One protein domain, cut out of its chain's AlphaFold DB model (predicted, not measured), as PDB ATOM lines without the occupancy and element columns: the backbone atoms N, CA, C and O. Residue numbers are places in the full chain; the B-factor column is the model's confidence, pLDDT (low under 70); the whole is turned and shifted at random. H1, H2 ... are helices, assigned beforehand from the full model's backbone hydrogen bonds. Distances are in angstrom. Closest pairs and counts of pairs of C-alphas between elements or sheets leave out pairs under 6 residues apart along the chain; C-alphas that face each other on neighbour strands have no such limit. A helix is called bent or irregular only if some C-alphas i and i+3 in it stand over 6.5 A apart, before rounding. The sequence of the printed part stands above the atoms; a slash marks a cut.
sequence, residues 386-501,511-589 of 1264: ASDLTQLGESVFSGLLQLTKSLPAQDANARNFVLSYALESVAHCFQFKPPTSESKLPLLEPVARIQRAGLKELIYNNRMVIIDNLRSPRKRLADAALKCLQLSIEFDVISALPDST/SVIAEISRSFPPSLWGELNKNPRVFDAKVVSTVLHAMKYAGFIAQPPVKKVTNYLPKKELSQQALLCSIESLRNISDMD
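Overview. This is residues 386 to 501 and 511 to 589 of the 1264 residues of the protein "SEN1_N domain-containing protein" of Trichomonascus ciferrii (UniProt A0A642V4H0). Helix H6 runs through the core, with the long helical hairpin H1 and H2 packed on it through H2, and the hairpin H9 and H10 joining it in a three-helix bundle in which H10 is steeply tilted. The short helices H5 and H8 also pack on H6, H4 packs on H1, H3 and H7 are more loosely placed, and residues 556 to 561 stick out as the tip of a long loop. The printed part has 195 residues with ten named helices, H1 to H10 in order, and no named strand; the class is all helix. It is compact, with a radius of gyration of the C-alphas of 17.4 A and spans of 62 by 45 by 33 A.

Along the chain. H1, residues 386 to 406, begins with C-alpha 386 at (73.492, 41.230, 176.855) and is 30.7 A long. H2, residues 412 to 429, is 25.6 A long. H3, residues 446 to 450, H4, residues 453 to 461, and H5, residues 463 to 469, are shorter. H6, residues 475 to 495, begins with C-alpha 475 at (76.384, 28.806, 150.985) and is 29.9 A long. H7 is residues 511 to 516 and H8 is residues 524 to 528. H9, residues 537 to 552, is 24.6 A long and irregular, with C-alphas 546 and 549 7.8 A apart and a kink of 43 degrees near residue 546. H10, residues 567 to 586, is 28.2 A long and ends with C-alpha 586 at (76.996, 52.638, 140.378).

Arrangement. H6 is the hub, touching five helices. The closest C-alphas of H6 and H9, those of Glu 490 and Ala 546, are 4.8 A apart; the two run the same way at a shallow tilt of 12 degrees. H6 touches H10 with residues 492 to 495 alone, at a steep tilt of 45 degrees, closest at the C-alphas of Val 493 and Ala 574, 6.1 A. H9 and H10 form a helical hairpin, closest at the C-alphas of Ala 550 and Ser 578, 6.8 A. H2 touches H6, closest at the C-alphas of Ser 420 and Leu 477, 4.6 A. H5 touches H6 at the C-alphas of Ile 466 and Ala 481, 5.4 A, and H8 touches H6 at those of Ile 489 and Trp 525, 6.5 A. H1 and H2 run opposite ways at a shallow tilt of 11 degrees, their closest C-alphas, Phe 397 and Ala 422, 5.2 A apart. H4 touches H1 at the C-alphas of Leu 455 and Glu 394, 5.8 A. H3 and H7 are close but not clearly touching, with the C-alphas of Ile 450 and Val 512 7.6 A apart. Every O i to N i+4 pair is within hydrogen-bond range in H3, H4, H6, H7, H8 and H10, against 16 of 17 in H1, 12 of 14 in H2, 2 of 3 in H5 and 8 of 12 in H9.

Size, cuts and confidence. The two C-alphas farthest apart, those of Gln 410 and Lys 559, are 62.5 A apart. Residues 502 to 510 are not printed, and C-alphas 501 and 511 are 23.6 A apart across the cut. The links from H2 to H3 and from H9 to H10 are long. The mean pLDDT of the printed part is 76.3, and 52 residues are under 70, among them residues 433 to 451, 511 to 522 and 559 to 570.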
ATOM      1  N   ALA A 386      72.789  40.589 177.975       62.69
ATOM      2  CA  ALA A 386      73.492  41.230 176.855       62.69
ATOM      3  C   ALA A 386      75.004  41.500 177.058       62.69
ATOM      4  O   ALA A 386      75.712  41.678 176.069       62.69
ATOM      5  N   SER A 387      75.498  41.537 178.302       66.25
ATOM      6  CA  SER A 387      76.926  41.708 178.629       66.25
ATOM      7  C   SER A 387      77.712  40.392 178.590       66.25
ATOM      8  O   SER A 387      78.849  40.355 178.123       66.25
ATOM      9  N   ASP A 388      77.128  39.304 179.090       68.06
ATOM     10  CA  ASP A 388      77.791  37.999 179.102       68.06
ATOM     11  C   ASP A 388      77.705  37.331 177.719       68.06
ATOM     12  O   ASP A 388      78.660  36.683 177.288       68.06
ATOM     13  N   LEU A 389      76.637  37.601 176.956       72.44
ATOM     14  CA  LEU A 389      76.494  37.186 175.557       72.44
ATOM     15  C   LEU A 389      77.603  37.741 174.642       72.44
ATOM     16  O   LEU A 389      78.092  37.018 173.769       72.44
ATOM     17  N   THR A 390      78.020  39.003 174.811       74.38
ATOM     18  CA  THR A 390      79.088  39.587 173.977       74.38
ATOM     19  C   THR A 390      80.465  39.073 174.387       74.38
ATOM     20  O   THR A 390      81.236  38.669 173.515       74.38
ATOM     21  N   GLN A 391      80.738  38.953 175.692       76.69
ATOM     22  CA  GLN A 391      81.972  38.341 176.204       76.69
ATOM     23  C   GLN A 391      82.128  36.862 175.814       76.69
ATOM     24  O   GLN A 391      83.259  36.399 175.634       76.69
ATOM     25  N   LEU A 392      81.015  36.129 175.688       78.25
ATOM     26  CA  LEU A 392      80.972  34.771 175.145       78.25
ATOM     27  C   LEU A 392      81.274  34.769 173.639       78.25
ATOM     28  O   LEU A 392      82.096  33.981 173.180       78.25
ATOM     29  N   GLY A 393      80.662  35.674 172.868       78.25
ATOM     30  CA  GLY A 393      80.932  35.818 171.433       78.25
ATOM     31  C   GLY A 393      82.400  36.121 171.124       78.25
ATOM     32  O   GLY A 393      82.977  35.538 170.206       78.25
ATOM     33  N   GLU A 394      83.032  36.972 171.936       81.00
ATOM     34  CA  GLU A 394      84.465  37.268 171.858       81.00
ATOM     35  C   GLU A 394      85.336  36.025 172.103       81.00
ATOM     36  O   GLU A 394      86.282  35.790 171.345       81.00
ATOM     37  N   SER A 395      85.023  35.196 173.113       80.56
ATOM     38  CA  SER A 395      85.798  33.977 173.400       80.56
ATOM     39  C   SER A 395      85.579  32.877 172.358       80.56
ATOM     40  O   SER A 395      86.545  32.257 171.917       80.56
ATOM     41  N   VAL A 396      84.338  32.678 171.900       84.25
ATOM     42  CA  VAL A 396      84.012  31.731 170.820       84.25
ATOM     43  C   VAL A 396      84.750  32.109 169.533       84.25
ATOM     44  O   VAL A 396      85.395  31.260 168.917       84.25
ATOM     45  N   PHE A 397      84.704  33.380 169.122       84.62
ATOM     46  CA  PHE A 397      85.325  33.797 167.866       84.62
ATOM     47  C   PHE A 397      86.848  33.783 167.919       84.62
ATOM     48  O   PHE A 397      87.478  33.304 166.978       84.62
ATOM     49  N   SER A 398      87.452  34.283 169.002       84.00
ATOM     50  CA  SER A 398      88.913  34.266 169.146       84.00
ATOM     51  C   SER A 398      89.458  32.835 169.155       84.00
ATOM     52  O   SER A 398      90.382  32.551 168.390       84.00
ATOM     53  N   GLY A 399      88.825  31.916 169.894       80.75
ATOM     54  CA  GLY A 399      89.174  30.493 169.906       80.75
ATOM     55  C   GLY A 399      89.021  29.818 168.536       80.75
ATOM     56  O   GLY A 399      89.978  29.239 168.026       80.75
ATOM     57  N   LEU A 400      87.862  29.939 167.875       83.94
ATOM     58  CA  LEU A 400      87.637  29.317 166.557       83.94
ATOM     59  C   LEU A 400      88.503  29.935 165.443       83.94
ATOM     60  O   LEU A 400      88.916  29.244 164.505       83.94
ATOM     61  N   LEU A 401      88.830  31.226 165.534       83.06
ATOM     62  CA  LEU A 401      89.731  31.874 164.584       83.06
ATOM     63  C   LEU A 401      91.198  31.498 164.833       83.06
ATOM     64  O   LEU A 401      91.954  31.354 163.871       83.06
ATOM     65  N   GLN A 402      91.604  31.298 166.091       82.50
ATOM     66  CA  GLN A 402      92.892  30.690 166.429       82.50
ATOM     67  C   GLN A 402      92.964  29.266 165.864       82.50
ATOM     68  O   GLN A 402      93.897  28.976 165.119       82.50
ATOM     69  N   LEU A 403      91.922  28.451 166.073       77.62
ATOM     70  CA  LEU A 403      91.796  27.100 165.514       77.62
ATOM     71  C   LEU A 403      91.953  27.092 163.976       77.62
ATOM     72  O   LEU A 403      92.641  26.253 163.401       77.62
ATOM     73  N   THR A 404      91.375  28.087 163.294       79.25
ATOM     74  CA  THR A 404      91.475  28.272 161.831       79.25
ATOM     75  C   THR A 404      92.890  28.638 161.345       79.25
ATOM     76  O   THR A 404      93.226  28.403 160.176       79.25
ATOM     77  N   LYS A 405      93.722  29.237 162.209       79.56
ATOM     78  CA  LYS A 405      95.102  29.660 161.900       79.56
ATOM     79  C   LYS A 405      96.126  28.539 162.112       79.56
ATOM     80  O   LYS A 405      97.116  28.513 161.391       79.56
ATOM     81  N   SER A 406      95.886  27.629 163.055       76.31
ATOM     82  CA  SER A 406      96.745  26.466 163.345       76.31
ATOM     83  C   SER A 406      96.440  25.231 162.484       76.31
ATOM     84  O   SER A 406      97.289  24.347 162.379       76.31
ATOM     85  N   LEU A 407      95.277  25.164 161.825       75.06
ATOM     86  CA  LEU A 407      94.978  24.122 160.833       75.06
ATOM     87  C   LEU A 407      95.836  24.264 159.554       75.06
ATOM     88  O   LEU A 407      95.973  25.382 159.044       75.06
ATOM     89  N   PRO A 408      96.351  23.158 158.974       71.75
ATOM     90  CA  PRO A 408      97.148  23.192 157.748       71.75
ATOM     91  C   PRO A 408      96.429  23.853 156.566       71.75
ATOM     92  O   PRO A 408      95.224  23.695 156.364       71.75
ATOM     93  N   ALA A 409      97.185  24.546 155.710       65.69
ATOM     94  CA  ALA A 409      96.632  25.231 154.537       65.69
ATOM     95  C   ALA A 409      95.962  24.284 153.516       65.69
ATOM     96  O   ALA A 409      95.116  24.731 152.744       65.69
ATOM     97  N   GLN A 410      96.319  22.995 153.528       65.19
ATOM     98  CA  GLN A 410      95.732  21.958 152.671       65.19
ATOM     99  C   GLN A 410      94.297  21.594 153.099       65.19
ATOM    100  O   GLN A 410      93.453  21.325 152.247       65.19
ATOM    101  N   ASP A 411      93.968  21.704 154.392       71.75
ATOM    102  CA  ASP A 411      92.652  21.376 154.958       71.75
ATOM    103  C   ASP A 411      91.629  22.513 154.790       71.75
ATOM    104  O   ASP A 411      90.861  22.850 155.698       71.75
ATOM    105  N   ALA A 412      91.580  23.116 153.598       73.06
ATOM    106  CA  ALA A 412      90.656  24.201 153.261       73.06
ATOM    107  C   ALA A 412      89.187  23.843 153.570       73.06
ATOM    108  O   ALA A 412      88.407  24.701 153.982       73.06
ATOM    109  N   ASN A 413      88.817  22.562 153.451       76.06
ATOM    110  CA  ASN A 413      87.485  22.073 153.797       76.06
ATOM    111  C   ASN A 413      87.164  22.144 155.302       76.06
ATOM    112  O   ASN A 413      86.024  22.470 155.645       76.06
ATOM    113  N   ALA A 414      88.135  21.874 156.179       74.25
ATOM    114  CA  ALA A 414      87.967  21.977 157.630       74.25
ATOM    115  C   ALA A 414      88.047  23.440 158.091       74.25
ATOM    116  O   ALA A 414      87.210  23.896 158.867       74.25
ATOM    117  N   ARG A 415      88.979  24.224 157.532       78.44
ATOM    118  CA  ARG A 415      89.110  25.666 157.819       78.44
ATOM    119  C   ARG A 415      87.833  26.433 157.457       78.44
ATOM    120  O   ARG A 415      87.307  27.170 158.284       78.44
ATOM    121  N   ASN A 416      87.254  26.168 156.284       81.81
ATOM    122  CA  ASN A 416      85.971  26.746 155.864       81.81
ATOM    123  C   ASN A 416      84.752  26.204 156.638       81.81
ATOM    124  O   ASN A 416      83.658  26.740 156.490       81.81
ATOM    125  N   PHE A 417      84.893  25.114 157.395       82.31
ATOM    126  CA  PHE A 417      83.838  24.602 158.272       82.31
ATOM    127  C   PHE A 417      83.883  25.322 159.629       82.31
ATOM    128  O   PHE A 417      82.894  25.913 160.052       82.31
ATOM    129  N   VAL A 418      85.063  25.401 160.251       83.00
ATOM    130  CA  VAL A 418      85.287  26.159 161.497       83.00
ATOM    131  C   VAL A 418      84.898  27.634 161.329       83.00
ATOM    132  O   VAL A 418      84.187  28.186 162.170       83.00
ATOM    133  N   LEU A 419      85.286  28.257 160.209       84.69
ATOM    134  CA  LEU A 419      84.937  29.647 159.904       84.69
ATOM    135  C   LEU A 419      83.427  29.906 159.822       84.69
ATOM    136  O   LEU A 419      83.004  31.000 160.191       84.69
ATOM    137  N   SER A 420      82.604  28.945 159.376       85.44
ATOM    138  CA  SER A 420      81.156  29.184 159.307       85.44
ATOM    139  C   SER A 420      80.540  29.255 160.701       85.44
ATOM    140  O   SER A 420      79.798  30.191 160.970       85.44
ATOM    141  N   TYR A 421      80.921  28.360 161.620       84.81
ATOM    142  CA  TYR A 421      80.468  28.431 163.018       84.81
ATOM    143  C   TYR A 421      81.018  29.673 163.734       84.81
ATOM    144  O   TYR A 421      80.303  30.285 164.528       84.81
ATOM    145  N   ALA A 422      82.252  30.093 163.428       86.25
ATOM    146  CA  ALA A 422      82.838  31.314 163.980       86.25
ATOM    147  C   ALA A 422      82.042  32.568 163.570       86.25
ATOM    148  O   ALA A 422      81.656  33.362 164.429       86.25
ATOM    149  N   LEU A 423      81.753  32.724 162.272       86.50
ATOM    150  CA  LEU A 423      80.986  33.861 161.759       86.50
ATOM    151  C   LEU A 423      79.511  33.806 162.177       86.50
ATOM    152  O   LEU A 423      78.970  34.836 162.562       86.50
ATOM    153  N   GLU A 424      78.870  32.633 162.196       85.81
ATOM    154  CA  GLU A 424      77.501  32.475 162.716       85.81
ATOM    155  C   GLU A 424      77.392  32.872 164.193       85.81
ATOM    156  O   GLU A 424      76.467  33.591 164.567       85.81
ATOM    157  N   SER A 425      78.357  32.462 165.022       83.31
ATOM    158  CA  SER A 425      78.372  32.791 166.454       83.31
ATOM    159  C   SER A 425      78.520  34.297 166.680       83.31
ATOM    160  O   SER A 425      77.742  34.883 167.433       83.31
ATOM    161  N   VAL A 426      79.442  34.959 165.969       86.56
ATOM    162  CA  VAL A 426      79.578  36.427 166.014       86.56
ATOM    163  C   VAL A 426      78.336  37.120 165.478       86.56
ATOM    164  O   VAL A 426      77.840  38.044 166.115       86.56
ATOM    165  N   ALA A 427      77.796  36.673 164.342       85.44
ATOM    166  CA  ALA A 427      76.574  37.228 163.774       85.44
ATOM    167  C   ALA A 427      75.366  37.067 164.709       85.44
ATOM    168  O   ALA A 427      74.411  37.827 164.570       85.44
ATOM    169  N   HIS A 428      75.383  36.119 165.651       83.06
ATOM    170  CA  HIS A 428      74.338  35.970 166.660       83.06
ATOM    171  C   HIS A 428      74.600  36.822 167.912       83.06
ATOM    172  O   HIS A 428      73.720  37.590 168.293       83.06
ATOM    173  N   CYS A 429      75.809  36.793 168.487       81.81
ATOM    174  CA  CYS A 429      76.190  37.641 169.630       81.81
ATOM    175  C   CYS A 429      76.167  39.148 169.312       81.81
ATOM    176  O   CYS A 429      75.885  39.965 170.186       81.81
ATOM    177  N   PHE A 430      76.448  39.533 168.064       81.88
ATOM    178  CA  PHE A 430      76.436  40.927 167.613       81.88
ATOM    179  C   PHE A 430      75.037  41.420 167.203       81.88
ATOM    180  O   PHE A 430      74.867  42.604 166.911       81.88
ATOM    181  N   GLN A 431      74.006  40.562 167.213       79.31
ATOM    182  CA  GLN A 431      72.638  41.027 166.993       79.31
ATOM    183  C   GLN A 431      72.221  42.037 168.067       79.31
ATOM    184  O   GLN A 431      72.441  41.887 169.273       79.31
ATOM    185  N   PHE A 432      71.561  43.083 167.593       74.94
ATOM    186  CA  PHE A 432      70.805  44.019 168.397       74.94
ATOM    187  C   PHE A 432      69.397  44.063 167.806       74.94
ATOM    188  O   PHE A 432      69.221  44.203 166.597       74.94
ATOM    189  N   LYS A 433      68.378  43.919 168.653       62.12
ATOM    190  CA  LYS A 433      67.014  44.270 168.263       62.12
ATOM    191  C   LYS A 433      66.885  45.778 168.496       62.12
ATOM    192  O   LYS A 433      67.071  46.193 169.640       62.12
ATOM    193  N   PRO A 434      66.618  46.611 167.475       56.66
ATOM    194  CA  PRO A 434      66.217  47.987 167.741       56.66
ATOM    195  C   PRO A 434      64.920  47.956 168.571       56.66
ATOM    196  O   PRO A 434      64.095  47.069 168.338       56.66
ATOM    197  N   PRO A 435      64.730  48.864 169.544       52.66
ATOM    198  CA  PRO A 435      63.589  48.806 170.455       52.66
ATOM    199  C   PRO A 435      62.268  48.928 169.680       52.66
ATOM    200  O   PRO A 435      61.907  49.995 169.192       52.66
ATOM    201  N   THR A 436      61.539  47.815 169.558       47.75
ATOM    202  CA  THR A 436      60.316  47.680 168.740       47.75
ATOM    203  C   THR A 436      59.069  48.345 169.338       47.75
ATOM    204  O   THR A 436      57.954  48.069 168.903       47.75
ATOM    205  N   SER A 437      59.239  49.227 170.322       46.94
ATOM    206  CA  SER A 437      58.162  49.906 171.042       46.94
ATOM    207  C   SER A 437      58.448  51.404 171.194       46.94
ATOM    208  O   SER A 437      59.415  51.806 171.834       46.94
ATOM    209  N   GLU A 438      57.547  52.213 170.633       45.69
ATOM    210  CA  GLU A 438      57.292  53.638 170.930       45.69
ATOM    211  C   GLU A 438      58.370  54.697 170.590       45.69
ATOM    212  O   GLU A 438      58.008  55.855 170.357       45.69
ATOM    213  N   SER A 439      59.664  54.369 170.502       42.31
ATOM    214  CA  SER A 439      60.714  55.381 170.272       42.31
ATOM    215  C   SER A 439      60.919  55.776 168.800       42.31
ATOM    216  O   SER A 439      60.957  54.933 167.904       42.31
ATOM    217  N   LYS A 440      61.138  57.074 168.552       61.25
ATOM    218  CA  LYS A 440      61.480  57.626 167.227       61.25
ATOM    219  C   LYS A 440      62.978  57.457 166.959       61.25
ATOM    220  O   LYS A 440      63.780  57.874 167.791       61.25
ATOM    221  N   LEU A 441      63.313  56.946 165.769       60.75
ATOM    222  CA  LEU A 441      64.601  56.340 165.384       60.75
ATOM    223  C   LEU A 441      64.943  55.043 166.148       60.75
ATOM    224  O   LEU A 441      64.702  54.954 167.350       60.75
ATOM    225  N   PRO A 442      65.579  54.059 165.480       64.81
ATOM    226  CA  PRO A 442      66.111  52.852 166.116       64.81
ATOM    227  C   PRO A 442      67.431  53.155 166.854       64.81
ATOM    228  O   PRO A 442      68.474  52.598 166.526       64.81
ATOM    229  N   LEU A 443      67.419  54.092 167.806       65.94
ATOM    230  CA  LEU A 443      68.630  54.522 168.513       65.94
ATOM    231  C   LEU A 443      69.157  53.415 169.438       65.94
ATOM    232  O   LEU A 443      68.429  52.889 170.278       65.94
ATOM    233  N   LEU A 444      70.450  53.105 169.316       64.75
ATOM    234  CA  LEU A 444      71.160  52.259 170.276       64.75
ATOM    235  C   LEU A 444      71.464  53.042 171.559       64.75
ATOM    236  O   LEU A 444      72.128  54.086 171.519       64.75
ATOM    237  N   GLU A 445      71.025  52.494 172.692       62.81
ATOM    238  CA  GLU A 445      71.357  52.979 174.032       62.81
ATOM    239  C   GLU A 445      72.888  53.030 174.238       62.81
ATOM    240  O   GLU A 445      73.595  52.126 173.774       62.81
ATOM    241  N   PRO A 446      73.438  54.042 174.943       62.59
ATOM    242  CA  PRO A 446      74.874  54.126 175.217       62.59
ATOM    243  C   PRO A 446      75.461  52.852 175.843       62.59
ATOM    244  O   PRO A 446      76.502  52.386 175.382       62.59
ATOM    245  N   VAL A 447      74.768  52.240 176.810       59.66
ATOM    246  CA  VAL A 447      75.196  50.991 177.468       59.66
ATOM    247  C   VAL A 447      75.262  49.829 176.470       59.66
ATOM    248  O   VAL A 447      76.277  49.138 176.383       59.66
ATOM    249  N   ALA A 448      74.227  49.661 175.641       65.19
ATOM    250  CA  ALA A 448      74.173  48.619 174.616       65.19
ATOM    251  C   ALA A 448      75.231  48.789 173.504       65.19
ATOM    252  O   ALA A 448      75.616  47.795 172.877       65.19
ATOM    253  N   ARG A 449      75.704  50.026 173.269       67.62
ATOM    254  CA  ARG A 449      76.831  50.349 172.372       67.62
ATOM    255  C   ARG A 449      78.178  49.962 172.997       67.62
ATOM    256  O   ARG A 449      78.973  49.316 172.321       67.62
ATOM    257  N   ILE A 450      78.400  50.303 174.270       65.56
ATOM    258  CA  ILE A 450      79.614  49.966 175.044       65.56
ATOM    259  C   ILE A 450      79.803  48.444 175.125       65.56
ATOM    260  O   ILE A 450      80.842  47.927 174.725       65.56
ATOM    261  N   GLN A 451      78.756  47.705 175.515       68.31
ATOM    262  CA  GLN A 451      78.772  46.235 175.625       68.31
ATOM    263  C   GLN A 451      79.161  45.499 174.328       68.31
ATOM    264  O   GLN A 451      79.517  44.323 174.378       68.31
ATOM    265  N   ARG A 452      79.074  46.164 173.167       76.12
ATOM    266  CA  ARG A 452      79.386  45.614 171.835       76.12
ATOM    267  C   ARG A 452      80.697  46.148 171.243       76.12
ATOM    268  O   ARG A 452      81.051  45.752 170.134       76.12
ATOM    269  N   ALA A 453      81.417  47.023 171.950       72.56
ATOM    270  CA  ALA A 453      82.628  47.669 171.442       72.56
ATOM    271  C   ALA A 453      83.769  46.668 171.174       72.56
ATOM    272  O   ALA A 453      84.339  46.693 170.084       72.56
ATOM    273  N   GLY A 454      84.045  45.752 172.113       73.06
ATOM    274  CA  GLY A 454      85.078  44.716 171.959       73.06
ATOM    275  C   GLY A 454      84.789  43.765 170.795       73.06
ATOM    276  O   GLY A 454      85.620  43.600 169.902       73.06
ATOM    277  N   LEU A 455      83.564  43.236 170.717       79.81
ATOM    278  CA  LEU A 455      83.116  42.397 169.601       79.81
ATOM    279  C   LEU A 455      83.189  43.124 168.239       79.81
ATOM    280  O   LEU A 455      83.605  42.520 167.250       79.81
ATOM    281  N   LYS A 456      82.871  44.427 168.177       82.00
ATOM    282  CA  LYS A 456      83.070  45.261 166.973       82.00
ATOM    283  C   LYS A 456      84.551  45.413 166.607       82.00
ATOM    284  O   LYS A 456      84.901  45.276 165.434       82.00
ATOM    285  N   GLU A 457      85.424  45.678 167.577       81.31
ATOM    286  CA  GLU A 457      86.868  45.775 167.331       81.31
ATOM    287  C   GLU A 457      87.428  44.442 166.806       81.31
ATOM    288  O   GLU A 457      88.180  44.409 165.831       81.31
ATOM    289  N   LEU A 458      86.978  43.326 167.381       80.62
ATOM    290  CA  LEU A 458      87.344  41.970 166.981       80.62
ATOM    291  C   LEU A 458      86.888  41.632 165.545       80.62
ATOM    292  O   LEU A 458      87.639  40.989 164.805       80.62
ATOM    293  N   ILE A 459      85.713  42.116 165.118       84.50
ATOM    294  CA  ILE A 459      85.247  42.056 163.719       84.50
ATOM    295  C   ILE A 459      86.171  42.877 162.805       84.50
ATOM    296  O   ILE A 459      86.663  42.360 161.801       84.50
ATOM    297  N   TYR A 460      86.455  44.138 163.147       84.75
ATOM    298  CA  TYR A 460      87.286  45.036 162.328       84.75
ATOM    299  C   TYR A 460      88.738  44.551 162.184       84.75
ATOM    300  O   TYR A 460      89.314  44.594 161.089       84.75
ATOM    301  N   ASN A 461      89.323  44.034 163.264       85.75
ATOM    302  CA  ASN A 461      90.672  43.468 163.269       85.75
ATOM    303  C   ASN A 461      90.790  42.253 162.329       85.75
ATOM    304  O   ASN A 461      91.858  42.018 161.768       85.75
ATOM    305  N   ASN A 462      89.688  41.534 162.077       85.50
ATOM    306  CA  ASN A 462      89.650  40.347 161.216       85.50
ATOM    307  C   ASN A 462      88.836  40.547 159.917       85.50
ATOM    308  O   ASN A 462      88.525  39.574 159.231       85.50
ATOM    309  N   ARG A 463      88.542  41.800 159.538       86.25
ATOM    310  CA  ARG A 463      87.669  42.180 158.406       86.25
ATOM    311  C   ARG A 463      87.980  41.495 157.069       86.25
ATOM    312  O   ARG A 463      87.049  41.160 156.344       86.25
ATOM    313  N   MET A 464      89.254  41.227 156.766       86.38
ATOM    314  CA  MET A 464      89.651  40.521 155.537       86.38
ATOM    315  C   MET A 464      89.045  39.114 155.463       86.38
ATOM    316  O   MET A 464      88.516  38.734 154.429       86.38
ATOM    317  N   VAL A 465      89.001  38.388 156.587       85.50
ATOM    318  CA  VAL A 465      88.425  37.033 156.666       85.50
ATOM    319  C   VAL A 465      86.934  37.034 156.309       85.50
ATOM    320  O   VAL A 465      86.436  36.053 155.761       85.50
ATOM    321  N   ILE A 466      86.227  38.137 156.583       87.25
ATOM    322  CA  ILE A 466      84.829  38.325 156.179       87.25
ATOM    323  C   ILE A 466      84.767  38.630 154.679       87.25
ATOM    324  O   ILE A 466      84.087  37.909 153.952       87.25
ATOM    325  N   ILE A 467      85.508  39.645 154.213       87.19
ATOM    326  CA  ILE A 467      85.512  40.113 152.813       87.19
ATOM    327  C   ILE A 467      85.857  38.976 151.839       87.19
ATOM    328  O   ILE A 467      85.108  38.747 150.886       87.19
ATOM    329  N   ASP A 468      86.918  38.215 152.115       86.50
ATOM    330  CA  ASP A 468      87.382  37.098 151.282       86.50
ATOM    331  C   ASP A 468      86.329  35.976 151.164       86.50
ATOM    332  O   ASP A 468      86.277  35.264 150.159       86.50
ATOM    333  N   ASN A 469      85.453  35.825 152.166       85.75
ATOM    334  CA  ASN A 469      84.431  34.775 152.217       85.75
ATOM    335  C   ASN A 469      83.034  35.207 151.739       85.75
ATOM    336  O   ASN A 469      82.177  34.338 151.561       85.75
ATOM    337  N   LEU A 470      82.799  36.492 151.433       84.88
ATOM    338  CA  LEU A 470      81.519  36.974 150.875       84.88
ATOM    339  C   LEU A 470      81.133  36.275 149.558       84.88
ATOM    340  O   LEU A 470      79.951  36.173 149.234       84.88
ATOM    341  N   ARG A 471      82.124  35.767 148.812       80.38
ATOM    342  CA  ARG A 471      81.953  35.010 147.558       80.38
ATOM    343  C   ARG A 471      82.298  33.518 147.689       80.38
ATOM    344  O   ARG A 471      82.586  32.861 146.691       80.38
ATOM    345  N   SER A 472      82.294  32.969 148.906       83.00
ATOM    346  CA  SER A 472      82.617  31.556 149.132       83.00
ATOM    347  C   SER A 472      81.609  30.624 148.430       83.00
ATOM    348  O   SER A 472      80.401  30.839 148.551       83.00
ATOM    349  N   PRO A 473      82.046  29.543 147.749       74.50
ATOM    350  CA  PRO A 473      81.133  28.583 147.117       74.50
ATOM    351  C   PRO A 473      80.289  27.795 148.135       74.50
ATOM    352  O   PRO A 473      79.304  27.152 147.775       74.50
ATOM    353  N   ARG A 474      80.651  27.835 149.425       81.31
ATOM    354  CA  ARG A 474      79.877  27.238 150.516       81.31
ATOM    355  C   ARG A 474      78.808  28.214 151.000       81.31
ATOM    356  O   ARG A 474      79.113  29.111 151.782       81.31
ATOM    357  N   LYS A 475      77.548  27.976 150.610       84.88
ATOM    358  CA  LYS A 475      76.384  28.806 150.985       84.88
ATOM    359  C   LYS A 475      76.379  29.216 152.468       84.88
ATOM    360  O   LYS A 475      76.331  30.403 152.746       84.88
ATOM    361  N   ARG A 476      76.510  28.263 153.403       83.00
ATOM    362  CA  ARG A 476      76.507  28.525 154.859       83.00
ATOM    363  C   ARG A 476      77.564  29.559 155.286       83.00
ATOM    364  O   ARG A 476      77.267  30.457 156.063       83.00
ATOM    365  N   LEU A 477      78.775  29.473 154.732       85.62
ATOM    366  CA  LEU A 477      79.878  30.390 155.038       85.62
ATOM    367  C   LEU A 477      79.668  31.783 154.418       85.62
ATOM    368  O   LEU A 477      79.920  32.788 155.079       85.62
ATOM    369  N   ALA A 478      79.167  31.847 153.180       86.38
ATOM    370  CA  ALA A 478      78.852  33.110 152.513       86.38
ATOM    371  C   ALA A 478      77.667  33.838 153.176       86.38
ATOM    372  O   ALA A 478      77.755  35.035 153.439       86.38
ATOM    373  N   ASP A 479      76.591  33.118 153.510       87.62
ATOM    374  CA  ASP A 479      75.410  33.670 154.186       87.62
ATOM    375  C   ASP A 479      75.775  34.190 155.598       87.62
ATOM    376  O   ASP A 479      75.319  35.263 156.001       87.62
ATOM    377  N   ALA A 480      76.673  33.503 156.322       87.62
ATOM    378  CA  ALA A 480      77.215  33.973 157.601       87.62
ATOM    379  C   ALA A 480      78.076  35.244 157.452       87.62
ATOM    380  O   ALA A 480      77.871  36.215 158.184       87.62
ATOM    381  N   ALA A 481      78.992  35.283 156.474       89.88
ATOM    382  CA  ALA A 481      79.812  36.462 156.183       89.88
ATOM    383  C   ALA A 481      78.956  37.680 155.779       89.88
ATOM    384  O   ALA A 481      79.186  38.790 156.266       89.88
ATOM    385  N   LEU A 482      77.921  37.465 154.957       90.38
ATOM    386  CA  LEU A 482      76.927  38.482 154.599       90.38
ATOM    387  C   LEU A 482      76.175  38.999 155.834       90.38
ATOM    388  O   LEU A 482      75.966  40.207 155.947       90.38
ATOM    389  N   LYS A 483      75.815  38.134 156.795       89.56
ATOM    390  CA  LYS A 483      75.132  38.576 158.022       89.56
ATOM    391  C   LYS A 483      76.049  39.370 158.959       89.56
ATOM    392  O   LYS A 483      75.598  40.376 159.507       89.56
ATOM    393  N   CYS A 484      77.325  38.993 159.092       89.00
ATOM    394  CA  CYS A 484      78.326  39.812 159.790       89.00
ATOM    395  C   CYS A 484      78.475  41.198 159.145       89.00
ATOM    396  O   CYS A 484      78.488  42.206 159.855       89.00
ATOM    397  N   LEU A 485      78.548  41.259 157.809       91.31
ATOM    398  CA  LEU A 485      78.643  42.517 157.067       91.31
ATOM    399  C   LEU A 485      77.404  43.399 157.279       91.31
ATOM    400  O   LEU A 485      77.555  44.574 157.613       91.31
ATOM    401  N   GLN A 486      76.202  42.824 157.141       90.25
ATOM    402  CA  GLN A 486      74.934  43.533 157.339       90.25
ATOM    403  C   GLN A 486      74.891  44.211 158.711       90.25
ATOM    404  O   GLN A 486      74.749  45.427 158.791       90.25
ATOM    405  N   LEU A 487      75.065  43.430 159.782       88.38
ATOM    406  CA  LEU A 487      74.951  43.931 161.152       88.38
ATOM    407  C   LEU A 487      76.024  44.978 161.470       88.38
ATOM    408  O   LEU A 487      75.750  45.911 162.216       88.38
ATOM    409  N   SER A 488      77.227  44.847 160.898       87.94
ATOM    410  CA  SER A 488      78.305  45.831 161.071       87.94
ATOM    411  C   SER A 488      77.929  47.186 160.471       87.94
ATOM    412  O   SER A 488      78.017  48.200 161.157       87.94
ATOM    413  N   ILE A 489      77.445  47.202 159.222       89.19
ATOM    414  CA  ILE A 489      77.019  48.438 158.551       89.19
ATOM    415  C   ILE A 489      75.767  49.018 159.233       89.19
ATOM    416  O   ILE A 489      75.717  50.223 159.466       89.19
ATOM    417  N   GLU A 490      74.796  48.188 159.634       86.50
ATOM    418  CA  GLU A 490      73.620  48.640 160.398       86.50
ATOM    419  C   GLU A 490      74.024  49.282 161.737       86.50
ATOM    420  O   GLU A 490      73.525  50.355 162.078       86.50
ATOM    421  N   PHE A 491      74.959  48.678 162.481       84.19
ATOM    422  CA  PHE A 491      75.475  49.217 163.745       84.19
ATOM    423  C   PHE A 491      76.224  50.542 163.555       84.19
ATOM    424  O   PHE A 491      76.087  51.453 164.379       84.19
ATOM    425  N   ASP A 492      77.008  50.663 162.481       83.25
ATOM    426  CA  ASP A 492      77.753  51.878 162.144       83.25
ATOM    427  C   ASP A 492      76.814  53.016 161.747       83.25
ATOM    428  O   ASP A 492      76.898  54.103 162.320       83.25
ATOM    429  N   VAL A 493      75.862  52.749 160.846       84.69
ATOM    430  CA  VAL A 493      74.807  53.694 160.455       84.69
ATOM    431  C   VAL A 493      74.002  54.141 161.677       84.69
ATOM    432  O   VAL A 493      73.802  55.338 161.865       84.69
ATOM    433  N   ILE A 494      73.579  53.214 162.543       80.19
ATOM    434  CA  ILE A 494      72.766  53.540 163.724       80.19
ATOM    435  C   ILE A 494      73.571  54.273 164.804       80.19
ATOM    436  O   ILE A 494      73.040  55.159 165.472       80.19
ATOM    437  N   SER A 495      74.861  53.975 164.965       76.94
ATOM    438  CA  SER A 495      75.738  54.729 165.873       76.94
ATOM    439  C   SER A 495      76.075  56.129 165.346       76.94
ATOM    440  O   SER A 495      76.293  57.038 166.149       76.94
ATOM    441  N   ALA A 496      76.068  56.308 164.023       77.31
ATOM    442  CA  ALA A 496      76.216  57.584 163.330       77.31
ATOM    443  C   ALA A 496      74.943  58.450 163.314       77.31
ATOM    444  O   ALA A 496      75.032  59.627 162.954       77.31
ATOM    445  N   LEU A 497      73.775  57.914 163.692       77.56
ATOM    446  CA  LEU A 497      72.538  58.694 163.733       77.56
ATOM    447  C   LEU A 497      72.600  59.811 164.798       77.56
ATOM    448  O   LEU A 497      73.113  59.603 165.911       77.56
ATOM    449  N   PRO A 498      72.033  60.996 164.499       69.50
ATOM    450  CA  PRO A 498      71.835  62.033 165.501       69.50
ATOM    451  C   PRO A 498      70.824  61.559 166.550       69.50
ATOM    452  O   PRO A 498      69.799  60.961 166.214       69.50
ATOM    453  N   ASP A 499      71.086  61.851 167.824       59.56
ATOM    454  CA  ASP A 499      70.106  61.578 168.877       59.56
ATOM    455  C   ASP A 499      68.873  62.462 168.671       59.56
ATOM    456  O   ASP A 499      68.977  63.621 168.254       59.56
ATOM    457  N   SER A 500      67.682  61.928 168.958       49.47
ATOM    458  CA  SER A 500      66.469  62.741 168.863       49.47
ATOM    459  C   SER A 500      66.557  63.914 169.846       49.47
ATOM    460  O   SER A 500      66.920  63.738 171.010       49.47
ATOM    461  N   THR A 501      66.181  65.118 169.402       45.22
ATOM    462  CA  THR A 501      66.344  66.386 170.147       45.22
ATOM    463  C   THR A 501      65.610  66.446 171.497       45.22
ATOM    464  O   THR A 501      65.714  67.442 172.214       45.22
ATOM    465  N   SER A 511      84.716  57.640 181.070       47.78
ATOM    466  CA  SER A 511      85.042  56.329 180.487       47.78
ATOM    467  C   SER A 511      84.428  56.168 179.090       47.78
ATOM    468  O   SER A 511      85.127  55.831 178.133       47.78
ATOM    469  N   VAL A 512      83.149  56.532 178.951       47.94
ATOM    470  CA  VAL A 512      82.388  56.490 177.694       47.94
ATOM    471  C   VAL A 512      82.965  57.471 176.674       47.94
ATOM    472  O   VAL A 512      83.092  57.150 175.491       47.94
ATOM    473  N   ILE A 513      83.370  58.658 177.134       46.38
ATOM    474  CA  ILE A 513      84.012  59.680 176.296       46.38
ATOM    475  C   ILE A 513      85.357  59.171 175.760       46.38
ATOM    476  O   ILE A 513      85.627  59.305 174.565       46.38
ATOM    477  N   ALA A 514      86.183  58.554 176.610       48.41
ATOM    478  CA  ALA A 514      87.472  57.994 176.210       48.41
ATOM    479  C   ALA A 514      87.328  56.817 175.230       48.41
ATOM    480  O   ALA A 514      88.142  56.679 174.319       48.41
ATOM    481  N   GLU A 515      86.289  55.991 175.378       49.12
ATOM    482  CA  GLU A 515      86.024  54.851 174.497       49.12
ATOM    483  C   GLU A 515      85.515  55.266 173.110       49.12
ATOM    484  O   GLU A 515      86.011  54.763 172.103       49.12
ATOM    485  N   ILE A 516      84.613  56.253 173.039       47.09
ATOM    486  CA  ILE A 516      84.181  56.876 171.771       47.09
ATOM    487  C   ILE A 516      85.361  57.562 171.055       47.09
ATOM    488  O   ILE A 516      85.349  57.668 169.830       47.09
ATOM    489  N   SER A 517      86.377  58.000 171.804       40.12
ATOM    490  CA  SER A 517      87.556  58.714 171.290       40.12
ATOM    491  C   SER A 517      88.753  57.808 170.950       40.12
ATOM    492  O   SER A 517      89.824  58.325 170.627       40.12
ATOM    493  N   ARG A 518      88.632  56.471 171.027       52.81
ATOM    494  CA  ARG A 518      89.706  55.575 170.556       52.81
ATOM    495  C   ARG A 518      89.750  55.576 169.030       52.81
ATOM    496  O   ARG A 518      88.716  55.486 168.375       52.81
ATOM    497  N   SER A 519      90.951  55.607 168.453       43.72
ATOM    498  CA  SER A 519      91.132  55.446 167.008       43.72
ATOM    499  C   SER A 519      90.744  54.023 166.598       43.72
ATOM    500  O   SER A 519      91.533  53.090 166.765       43.72
ATOM    501  N   PHE A 520      89.523  53.846 166.092       51.41
ATOM    502  CA  PHE A 520      89.047  52.539 165.648       51.41
ATOM    503  C   PHE A 520      89.958  51.982 164.539       51.41
ATOM    504  O   PHE A 520      90.356  52.738 163.645       51.41
ATOM    505  N   PRO A 521      90.264  50.670 164.538       58.44
ATOM    506  CA  PRO A 521      90.897  50.041 163.384       58.44
ATOM    507  C   PRO A 521      90.041  50.272 162.123       58.44
ATOM    508  O   PRO A 521      88.822  50.434 162.234       58.44
ATOM    509  N   PRO A 522      90.647  50.309 160.919       65.81
ATOM    510  CA  PRO A 522      89.931  50.601 159.676       65.81
ATOM    511  C   PRO A 522      88.694  49.708 159.530       65.81
ATOM    512  O   PRO A 522      88.790  48.483 159.613       65.81
ATOM    513  N   SER A 523      87.531  50.340 159.353       80.00
ATOM    514  CA  SER A 523      86.237  49.665 159.443       80.00
ATOM    515  C   SER A 523      86.056  48.606 158.357       80.00
ATOM    516  O   SER A 523      86.549  48.748 157.236       80.00
ATOM    517  N   LEU A 524      85.288  47.556 158.671       85.75
ATOM    518  CA  LEU A 524      84.890  46.532 157.695       85.75
ATOM    519  C   LEU A 524      84.251  47.171 156.446       85.75
ATOM    520  O   LEU A 524      84.565  46.782 155.325       85.75
ATOM    521  N   TRP A 525      83.425  48.200 156.644       88.94
ATOM    522  CA  TRP A 525      82.780  48.966 155.577       88.94
ATOM    523  C   TRP A 525      83.786  49.756 154.718       88.94
ATOM    524  O   TRP A 525      83.757  49.673 153.490       88.94
ATOM    525  N   GLY A 526      84.733  50.461 155.349       85.75
ATOM    526  CA  GLY A 526      85.776  51.207 154.642       85.75
ATOM    527  C   GLY A 526      86.773  50.310 153.899       85.75
ATOM    528  O   GLY A 526      87.337  50.727 152.892       85.75
ATOM    529  N   GLU A 527      86.987  49.075 154.355       86.88
ATOM    530  CA  GLU A 527      87.815  48.082 153.656       86.88
ATOM    531  C   GLU A 527      87.053  47.384 152.514       86.88
ATOM    532  O   GLU A 527      87.647  47.116 151.470       86.88
ATOM    533  N   LEU A 528      85.736  47.167 152.646       89.44
ATOM    534  CA  LEU A 528      84.887  46.692 151.545       89.44
ATOM    535  C   LEU A 528      84.919  47.669 150.359       89.44
ATOM    536  O   LEU A 528      85.123  47.243 149.225       89.44
ATOM    537  N   ASN A 529      84.792  48.975 150.618       88.94
ATOM    538  CA  ASN A 529      84.796  50.009 149.575       88.94
ATOM    539  C   ASN A 529      86.136  50.128 148.819       88.94
ATOM    540  O   ASN A 529      86.155  50.613 147.695       88.94
ATOM    541  N   LYS A 530      87.255  49.642 149.379       88.56
ATOM    542  CA  LYS A 530      88.537  49.529 148.648       88.56
ATOM    543  C   LYS A 530      88.591  48.324 147.701       88.56
ATOM    544  O   LYS A 530      89.539  48.196 146.929       88.56
ATOM    545  N   ASN A 531      87.609  47.427 147.775       86.38
ATOM    546  CA  ASN A 531      87.575  46.151 147.068       86.38
ATOM    547  C   ASN A 531      86.317  46.027 146.170       86.38
ATOM    548  O   ASN A 531      85.554  45.068 146.326       86.38
ATOM    549  N   PRO A 532      86.104  46.926 145.178       80.06
ATOM    550  CA  PRO A 532      84.925  46.917 144.293       80.06
ATOM    551  C   PRO A 532      84.657  45.561 143.632       80.06
ATOM    552  O   PRO A 532      83.513  45.155 143.452       80.06
ATOM    553  N   ARG A 533      85.718  44.795 143.346       81.38
ATOM    554  CA  ARG A 533      85.643  43.440 142.770       81.38
ATOM    555  C   ARG A 533      84.844  42.429 143.602       81.38
ATOM    556  O   ARG A 533      84.569  41.348 143.088       81.38
ATOM    557  N   VAL A 534      84.510  42.730 144.858       83.62
ATOM    558  CA  VAL A 534      83.732  41.850 145.745       83.62
ATOM    559  C   VAL A 534      82.220  42.076 145.599       83.62
ATOM    560  O   VAL A 534      81.451  41.138 145.817       83.62
ATOM    561  N   PHE A 535      81.779  43.257 145.147       84.25
ATOM    562  CA  PHE A 535      80.359  43.580 144.983       84.25
ATOM    563  C   PHE A 535      79.702  42.671 143.933       84.25
ATOM    564  O   PHE A 535      80.176  42.518 142.812       84.25
ATOM    565  N   ASP A 536      78.630  42.002 144.336       87.00
ATOM    566  CA  ASP A 536      77.799  41.073 143.563       87.00
ATOM    567  C   ASP A 536      76.336  41.318 143.967       87.00
ATOM    568  O   ASP A 536      76.100  41.912 145.020       87.00
ATOM    569  N   ALA A 537      75.352  40.857 143.191       86.44
ATOM    570  CA  ALA A 537      73.926  41.123 143.416       86.44
ATOM    571  C   ALA A 537      73.475  40.898 144.876       86.44
ATOM    572  O   ALA A 537      72.727  41.704 145.437       86.44
ATOM    573  N   LYS A 538      73.985  39.840 145.527       87.94
ATOM    574  CA  LYS A 538      73.745  39.578 146.956       87.94
ATOM    575  C   LYS A 538      74.367  40.641 147.863       87.94
ATOM    576  O   LYS A 538      73.666  41.196 148.702       87.94
ATOM    577  N   VAL A 539      75.656  40.939 147.681       90.19
ATOM    578  CA  VAL A 539      76.402  41.926 148.482       90.19
ATOM    579  C   VAL A 539      75.784  43.317 148.332       90.19
ATOM    580  O   VAL A 539      75.550  43.982 149.334       90.19
ATOM    581  N   VAL A 540      75.452  43.729 147.103       90.38
ATOM    582  CA  VAL A 540      74.789  45.006 146.789       90.38
ATOM    583  C   VAL A 540      73.459  45.108 147.535       90.38
ATOM    584  O   VAL A 540      73.222  46.089 148.236       90.38
ATOM    585  N   SER A 541      72.624  44.066 147.454       90.50
ATOM    586  CA  SER A 541      71.365  44.002 148.198       90.50
ATOM    587  C   SER A 541      71.600  44.120 149.710       90.50
ATOM    588  O   SER A 541      70.990  44.971 150.354       90.50
ATOM    589  N   THR A 542      72.518  43.338 150.289       89.81
ATOM    590  CA  THR A 542      72.827  43.376 151.730       89.81
ATOM    591  C   THR A 542      73.347  44.740 152.197       89.81
ATOM    592  O   THR A 542      72.919  45.219 153.246       89.81
ATOM    593  N   VAL A 543      74.220  45.389 151.422       92.00
ATOM    594  CA  VAL A 543      74.756  46.728 151.724       92.00
ATOM    595  C   VAL A 543      73.650  47.784 151.663       92.00
ATOM    596  O   VAL A 543      73.516  48.565 152.602       92.00
ATOM    597  N   LEU A 544      72.801  47.773 150.628       90.94
ATOM    598  CA  LEU A 544      71.688  48.724 150.510       90.94
ATOM    599  C   LEU A 544      70.653  48.552 151.636       90.94
ATOM    600  O   LEU A 544      70.217  49.556 152.198       90.94
ATOM    601  N   HIS A 545      70.324  47.316 152.033       90.06
ATOM    602  CA  HIS A 545      69.474  47.060 153.206       90.06
ATOM    603  C   HIS A 545      70.100  47.606 154.498       90.06
ATOM    604  O   HIS A 545      69.424  48.288 155.267       90.06
ATOM    605  N   ALA A 546      71.395  47.366 154.725       89.12
ATOM    606  CA  ALA A 546      72.086  47.873 155.908       89.12
ATOM    607  C   ALA A 546      72.172  49.416 155.932       89.12
ATOM    608  O   ALA A 546      72.124  50.047 156.989       89.12
ATOM    609  N   MET A 547      72.217  50.039 154.752       90.12
ATOM    610  CA  MET A 547      72.211  51.488 154.552       90.12
ATOM    611  C   MET A 547      70.817  52.144 154.631       90.12
ATOM    612  O   MET A 547      70.704  53.343 154.359       90.12
ATOM    613  N   LYS A 548      69.763  51.427 155.053       88.69
ATOM    614  CA  LYS A 548      68.376  51.936 155.167       88.69
ATOM    615  C   LYS A 548      68.247  53.290 155.875       88.69
ATOM    616  O   LYS A 548      67.440  54.121 155.467       88.69
ATOM    617  N   TYR A 549      69.037  53.519 156.925       87.12
ATOM    618  CA  TYR A 549      69.011  54.761 157.710       87.12
ATOM    619  C   TYR A 549      70.167  55.728 157.387       87.12
ATOM    620  O   TYR A 549      70.270  56.788 158.004       87.12
ATOM    621  N   ALA A 550      71.018  55.424 156.400       86.56
ATOM    622  CA  ALA A 550      72.199  56.234 156.094       86.56
ATOM    623  C   ALA A 550      71.849  57.643 155.577       86.56
ATOM    624  O   ALA A 550      72.602  58.583 155.817       86.56
ATOM    625  N   GLY A 551      70.700  57.826 154.911       83.06
ATOM    626  CA  GLY A 551      70.218  59.144 154.467       83.06
ATOM    627  C   GLY A 551      69.798  60.097 155.599       83.06
ATOM    628  O   GLY A 551      69.600  61.285 155.364       83.06
ATOM    629  N   PHE A 552      69.692  59.602 156.839       84.06
ATOM    630  CA  PHE A 552      69.288  60.383 158.015       84.06
ATOM    631  C   PHE A 552      70.480  60.873 158.862       84.06
ATOM    632  O   PHE A 552      70.272  61.561 159.863       84.06
ATOM    633  N   ILE A 553      71.718  60.517 158.490       81.06
ATOM    634  CA  ILE A 553      72.944  60.906 159.210       81.06
ATOM    635  C   ILE A 553      73.232  62.407 159.030       81.06
ATOM    636  O   ILE A 553      73.591  63.093 159.988       81.06
ATOM    637  N   ALA A 554      73.060  62.931 157.814       79.12
ATOM    638  CA  ALA A 554      73.283  64.341 157.509       79.12
ATOM    639  C   ALA A 554      72.120  65.215 158.011       79.12
ATOM    640  O   ALA A 554      70.966  64.984 157.650       79.12
ATOM    641  N   GLN A 555      72.416  66.249 158.806       75.19
ATOM    642  CA  GLN A 555      71.420  67.229 159.256       75.19
ATOM    643  C   GLN A 555      71.528  68.562 158.493       75.19
ATOM    644  O   GLN A 555      72.642  69.047 158.282       75.19
ATOM    645  N   PRO A 556      70.393  69.201 158.142       75.12
ATOM    646  CA  PRO A 556      70.347  70.598 157.713       75.12
ATOM    647  C   PRO A 556      70.924  71.561 158.765       75.12
ATOM    648  O   PRO A 556      70.924  71.239 159.958       75.12
ATOM    649  N   PRO A 557      71.374  72.766 158.368       73.44
ATOM    650  CA  PRO A 557      72.017  73.709 159.279       73.44
ATOM    651  C   PRO A 557      71.061  74.191 160.383       73.44
ATOM    652  O   PRO A 557      70.068  74.878 160.129       73.44
ATOM    653  N   VAL A 558      71.387  73.846 161.630       76.19
ATOM    654  CA  VAL A 558      70.676  74.303 162.835       76.19
ATOM    655  C   VAL A 558      70.995  75.766 163.162       76.19
ATOM    656  O   VAL A 558      72.079  76.260 162.853       76.19
ATOM    657  N   LYS A 559      70.065  76.464 163.827       69.00
ATOM    658  CA  LYS A 559      70.279  77.828 164.350       69.00
ATOM    659  C   LYS A 559      71.310  77.865 165.473       69.00
ATOM    660  O   LYS A 559      72.101  78.794 165.542       69.00
ATOM    661  N   LYS A 560      71.296  76.860 166.355       59.97
ATOM    662  CA  LYS A 560      72.211  76.763 167.501       59.97
ATOM    663  C   LYS A 560      72.885  75.402 167.472       59.97
ATOM    664  O   LYS A 560      72.221  74.381 167.632       59.97
ATOM    665  N   VAL A 561      74.194  75.399 167.232       53.59
ATOM    666  CA  VAL A 561      75.012  74.182 167.244       53.59
ATOM    667  C   VAL A 561      75.084  73.678 168.682       53.59
ATOM    668  O   VAL A 561      75.739  74.275 169.533       53.59
ATOM    669  N   THR A 562      74.387  72.585 168.976       45.78
ATOM    670  CA  THR A 562      74.505  71.909 170.268       45.78
ATOM    671  C   THR A 562      75.752  71.034 170.255       45.78
ATOM    672  O   THR A 562      75.757  69.965 169.644       45.78
ATOM    673  N   ASN A 563      76.812  71.506 170.915       38.19
ATOM    674  CA  ASN A 563      78.071  70.777 171.056       38.19
ATOM    675  C   ASN A 563      77.878  69.522 171.918       38.19
ATOM    676  O   ASN A 563      77.909  69.587 173.146       38.19
ATOM    677  N   TYR A 564      77.712  68.383 171.252       42.88
ATOM    678  CA  TYR A 564      77.771  67.053 171.849       42.88
ATOM    679  C   TYR A 564      79.055  66.316 171.419       42.88
ATOM    680  O   TYR A 564      79.843  66.820 170.620       42.88
ATOM    681  N   LEU A 565      79.274  65.144 172.023       41.47
ATOM    682  CA  LEU A 565      80.484  64.304 171.978       41.47
ATOM    683  C   LEU A 565      80.942  63.883 170.552       41.47
ATOM    684  O   LEU A 565      80.212  64.145 169.596       41.47
ATOM    685  N   PRO A 566      82.109  63.207 170.371       44.47
ATOM    686  CA  PRO A 566      82.777  62.975 169.069       44.47
ATOM    687  C   PRO A 566      82.031  62.185 167.972       44.47
ATOM    688  O   PRO A 566      82.638  61.790 166.977       44.47
ATOM    689  N   LYS A 567      80.707  62.020 168.076       53.38
ATOM    690  CA  LYS A 567      79.824  61.564 166.994       53.38
ATOM    691  C   LYS A 567      80.116  62.226 165.648       53.38
ATOM    692  O   LYS A 567      79.965  61.550 164.646       53.38
ATOM    693  N   LYS A 568      80.563  63.492 165.593       59.69
ATOM    694  CA  LYS A 568      80.882  64.174 164.322       59.69
ATOM    695  C   LYS A 568      81.816  63.349 163.428       59.69
ATOM    696  O   LYS A 568      81.561  63.262 162.232       59.69
ATOM    697  N   GLU A 569      82.849  62.721 163.992       63.47
ATOM    698  CA  GLU A 569      83.808  61.922 163.220       63.47
ATOM    699  C   GLU A 569      83.217  60.571 162.792       63.47
ATOM    700  O   GLU A 569      83.324  60.205 161.625       63.47
ATOM    701  N   LEU A 570      82.485  59.885 163.679       67.25
ATOM    702  CA  LEU A 570      81.768  58.642 163.352       67.25
ATOM    703  C   LEU A 570      80.675  58.856 162.289       67.25
ATOM    704  O   LEU A 570      80.575  58.083 161.337       67.25
ATOM    705  N   SER A 571      79.886  59.924 162.413       73.56
ATOM    706  CA  SER A 571      78.866  60.322 161.441       73.56
ATOM    707  C   SER A 571      79.489  60.716 160.104       73.56
ATOM    708  O   SER A 571      78.982  60.309 159.061       73.56
ATOM    709  N   GLN A 572      80.614  61.440 160.107       76.56
ATOM    710  CA  GLN A 572      81.356  61.761 158.886       76.56
ATOM    711  C   GLN A 572      81.954  60.502 158.237       76.56
ATOM    712  O   GLN A 572      81.850  60.346 157.024       76.56
ATOM    713  N   GLN A 573      82.520  59.575 159.016       81.19
ATOM    714  CA  GLN A 573      83.067  58.315 158.508       81.19
ATOM    715  C   GLN A 573      81.974  57.437 157.884       81.19
ATOM    716  O   GLN A 573      82.154  56.957 156.766       81.19
ATOM    717  N   ALA A 574      80.835  57.259 158.560       84.38
ATOM    718  CA  ALA A 574      79.703  56.489 158.041       84.38
ATOM    719  C   ALA A 574      79.088  57.131 156.783       84.38
ATOM    720  O   ALA A 574      78.753  56.424 155.838       84.38
ATOM    721  N   LEU A 575      78.996  58.465 156.738       85.06
ATOM    722  CA  LEU A 575      78.503  59.214 155.578       85.06
ATOM    723  C   LEU A 575      79.463  59.137 154.377       85.06
ATOM    724  O   LEU A 575      79.018  58.992 153.244       85.06
ATOM    725  N   LEU A 576      80.778  59.174 154.606       87.94
ATOM    726  CA  LEU A 576      81.767  58.939 153.548       87.94
ATOM    727  C   LEU A 576      81.725  57.486 153.056       87.94
ATOM    728  O   LEU A 576      81.769  57.252 151.850       87.94
ATOM    729  N   CYS A 577      81.575  56.509 153.957       89.56
ATOM    730  CA  CYS A 577      81.446  55.103 153.569       89.56
ATOM    731  C   CYS A 577      80.142  54.822 152.802       89.56
ATOM    732  O   CYS A 577      80.166  54.001 151.887       89.56
ATOM    733  N   SER A 578      79.033  55.509 153.106       90.81
ATOM    734  CA  SER A 578      77.772  55.349 152.369       90.81
ATOM    735  C   SER A 578      77.832  55.938 150.960       90.81
ATOM    736  O   SER A 578      77.431  55.268 150.011       90.81
ATOM    737  N   ILE A 579      78.394  57.141 150.797       91.00
ATOM    738  CA  ILE A 579      78.628  57.753 149.479       91.00
ATOM    739  C   ILE A 579      79.532  56.853 148.631       91.00
ATOM    740  O   ILE A 579      79.225  56.575 147.474       91.00
ATOM    741  N   GLU A 580      80.623  56.356 149.215       90.62
ATOM    742  CA  GLU A 580      81.591  55.541 148.487       90.62
ATOM    743  C   GLU A 580      81.047  54.138 148.161       90.62
ATOM    744  O   GLU A 580      81.330  53.614 147.086       90.62
ATOM    745  N   SER A 581      80.192  53.546 149.006       92.12
ATOM    746  CA  SER A 581      79.461  52.325 148.634       92.12
ATOM    747  C   SER A 581      78.486  52.566 147.481       92.12
ATOM    748  O   SER A 581      78.443  51.748 146.570       92.12
ATOM    749  N   LEU A 582      77.735  53.676 147.477       91.94
ATOM    750  CA  LEU A 582      76.822  53.996 146.369       91.94
ATOM    751  C   LEU A 582      77.577  54.157 145.041       91.94
ATOM    752  O   LEU A 582      77.109  53.638 144.033       91.94
ATOM    753  N   ARG A 583      78.767  54.776 145.056       91.62
ATOM    754  CA  ARG A 583      79.651  54.894 143.879       91.62
ATOM    755  C   ARG A 583      80.181  53.545 143.388       91.62
ATOM    756  O   ARG A 583      80.020  53.207 142.223       91.62
ATOM    757  N   ASN A 584      80.733  52.725 144.289       90.81
ATOM    758  CA  ASN A 584      81.200  51.376 143.935       90.81
ATOM    759  C   ASN A 584      80.063  50.476 143.402       90.81
ATOM    760  O   ASN A 584      80.325  49.551 142.636       90.81
ATOM    761  N   ILE A 585      78.810  50.742 143.792       90.62
ATOM    762  CA  ILE A 585      77.623  50.081 143.238       90.62
ATOM    763  C   ILE A 585      77.240  50.684 141.872       90.62
ATOM    764  O   ILE A 585      76.934  49.922 140.959       90.62
ATOM    765  N   SER A 586      77.289  52.009 141.680       88.62
ATOM    766  CA  SER A 586      76.996  52.638 140.378       88.62
ATOM    767  C   SER A 586      78.020  52.313 139.284       88.62
ATOM    768  O   SER A 586      77.686  52.408 138.111       88.62
ATOM    769  N   ASP A 587      79.228  51.871 139.637       88.44
ATOM    770  CA  ASP A 587      80.250  51.429 138.673       88.44
ATOM    771  C   ASP A 587      80.016  49.992 138.136       88.44
ATOM    772  O   ASP A 587      80.818  49.469 137.355       88.44
ATOM    773  N   MET A 588      78.936  49.315 138.549       87.38
ATOM    774  CA  MET A 588      78.602  47.951 138.115       87.38
ATOM    775  C   MET A 588      77.826  47.899 136.782       87.38
ATOM    776  O   MET A 588      77.291  48.893 136.291       87.38
ATOM    777  N   ASP A 589      77.729  46.694 136.202       85.00
ATOM    778  CA  ASP A 589      76.858  46.403 135.052       85.00
ATOM    779  C   ASP A 589      75.385  46.673 135.417       85.00
ATOM    780  O   ASP A 589      74.827  46.034 136.321       85.00
TER     781      ASP A 589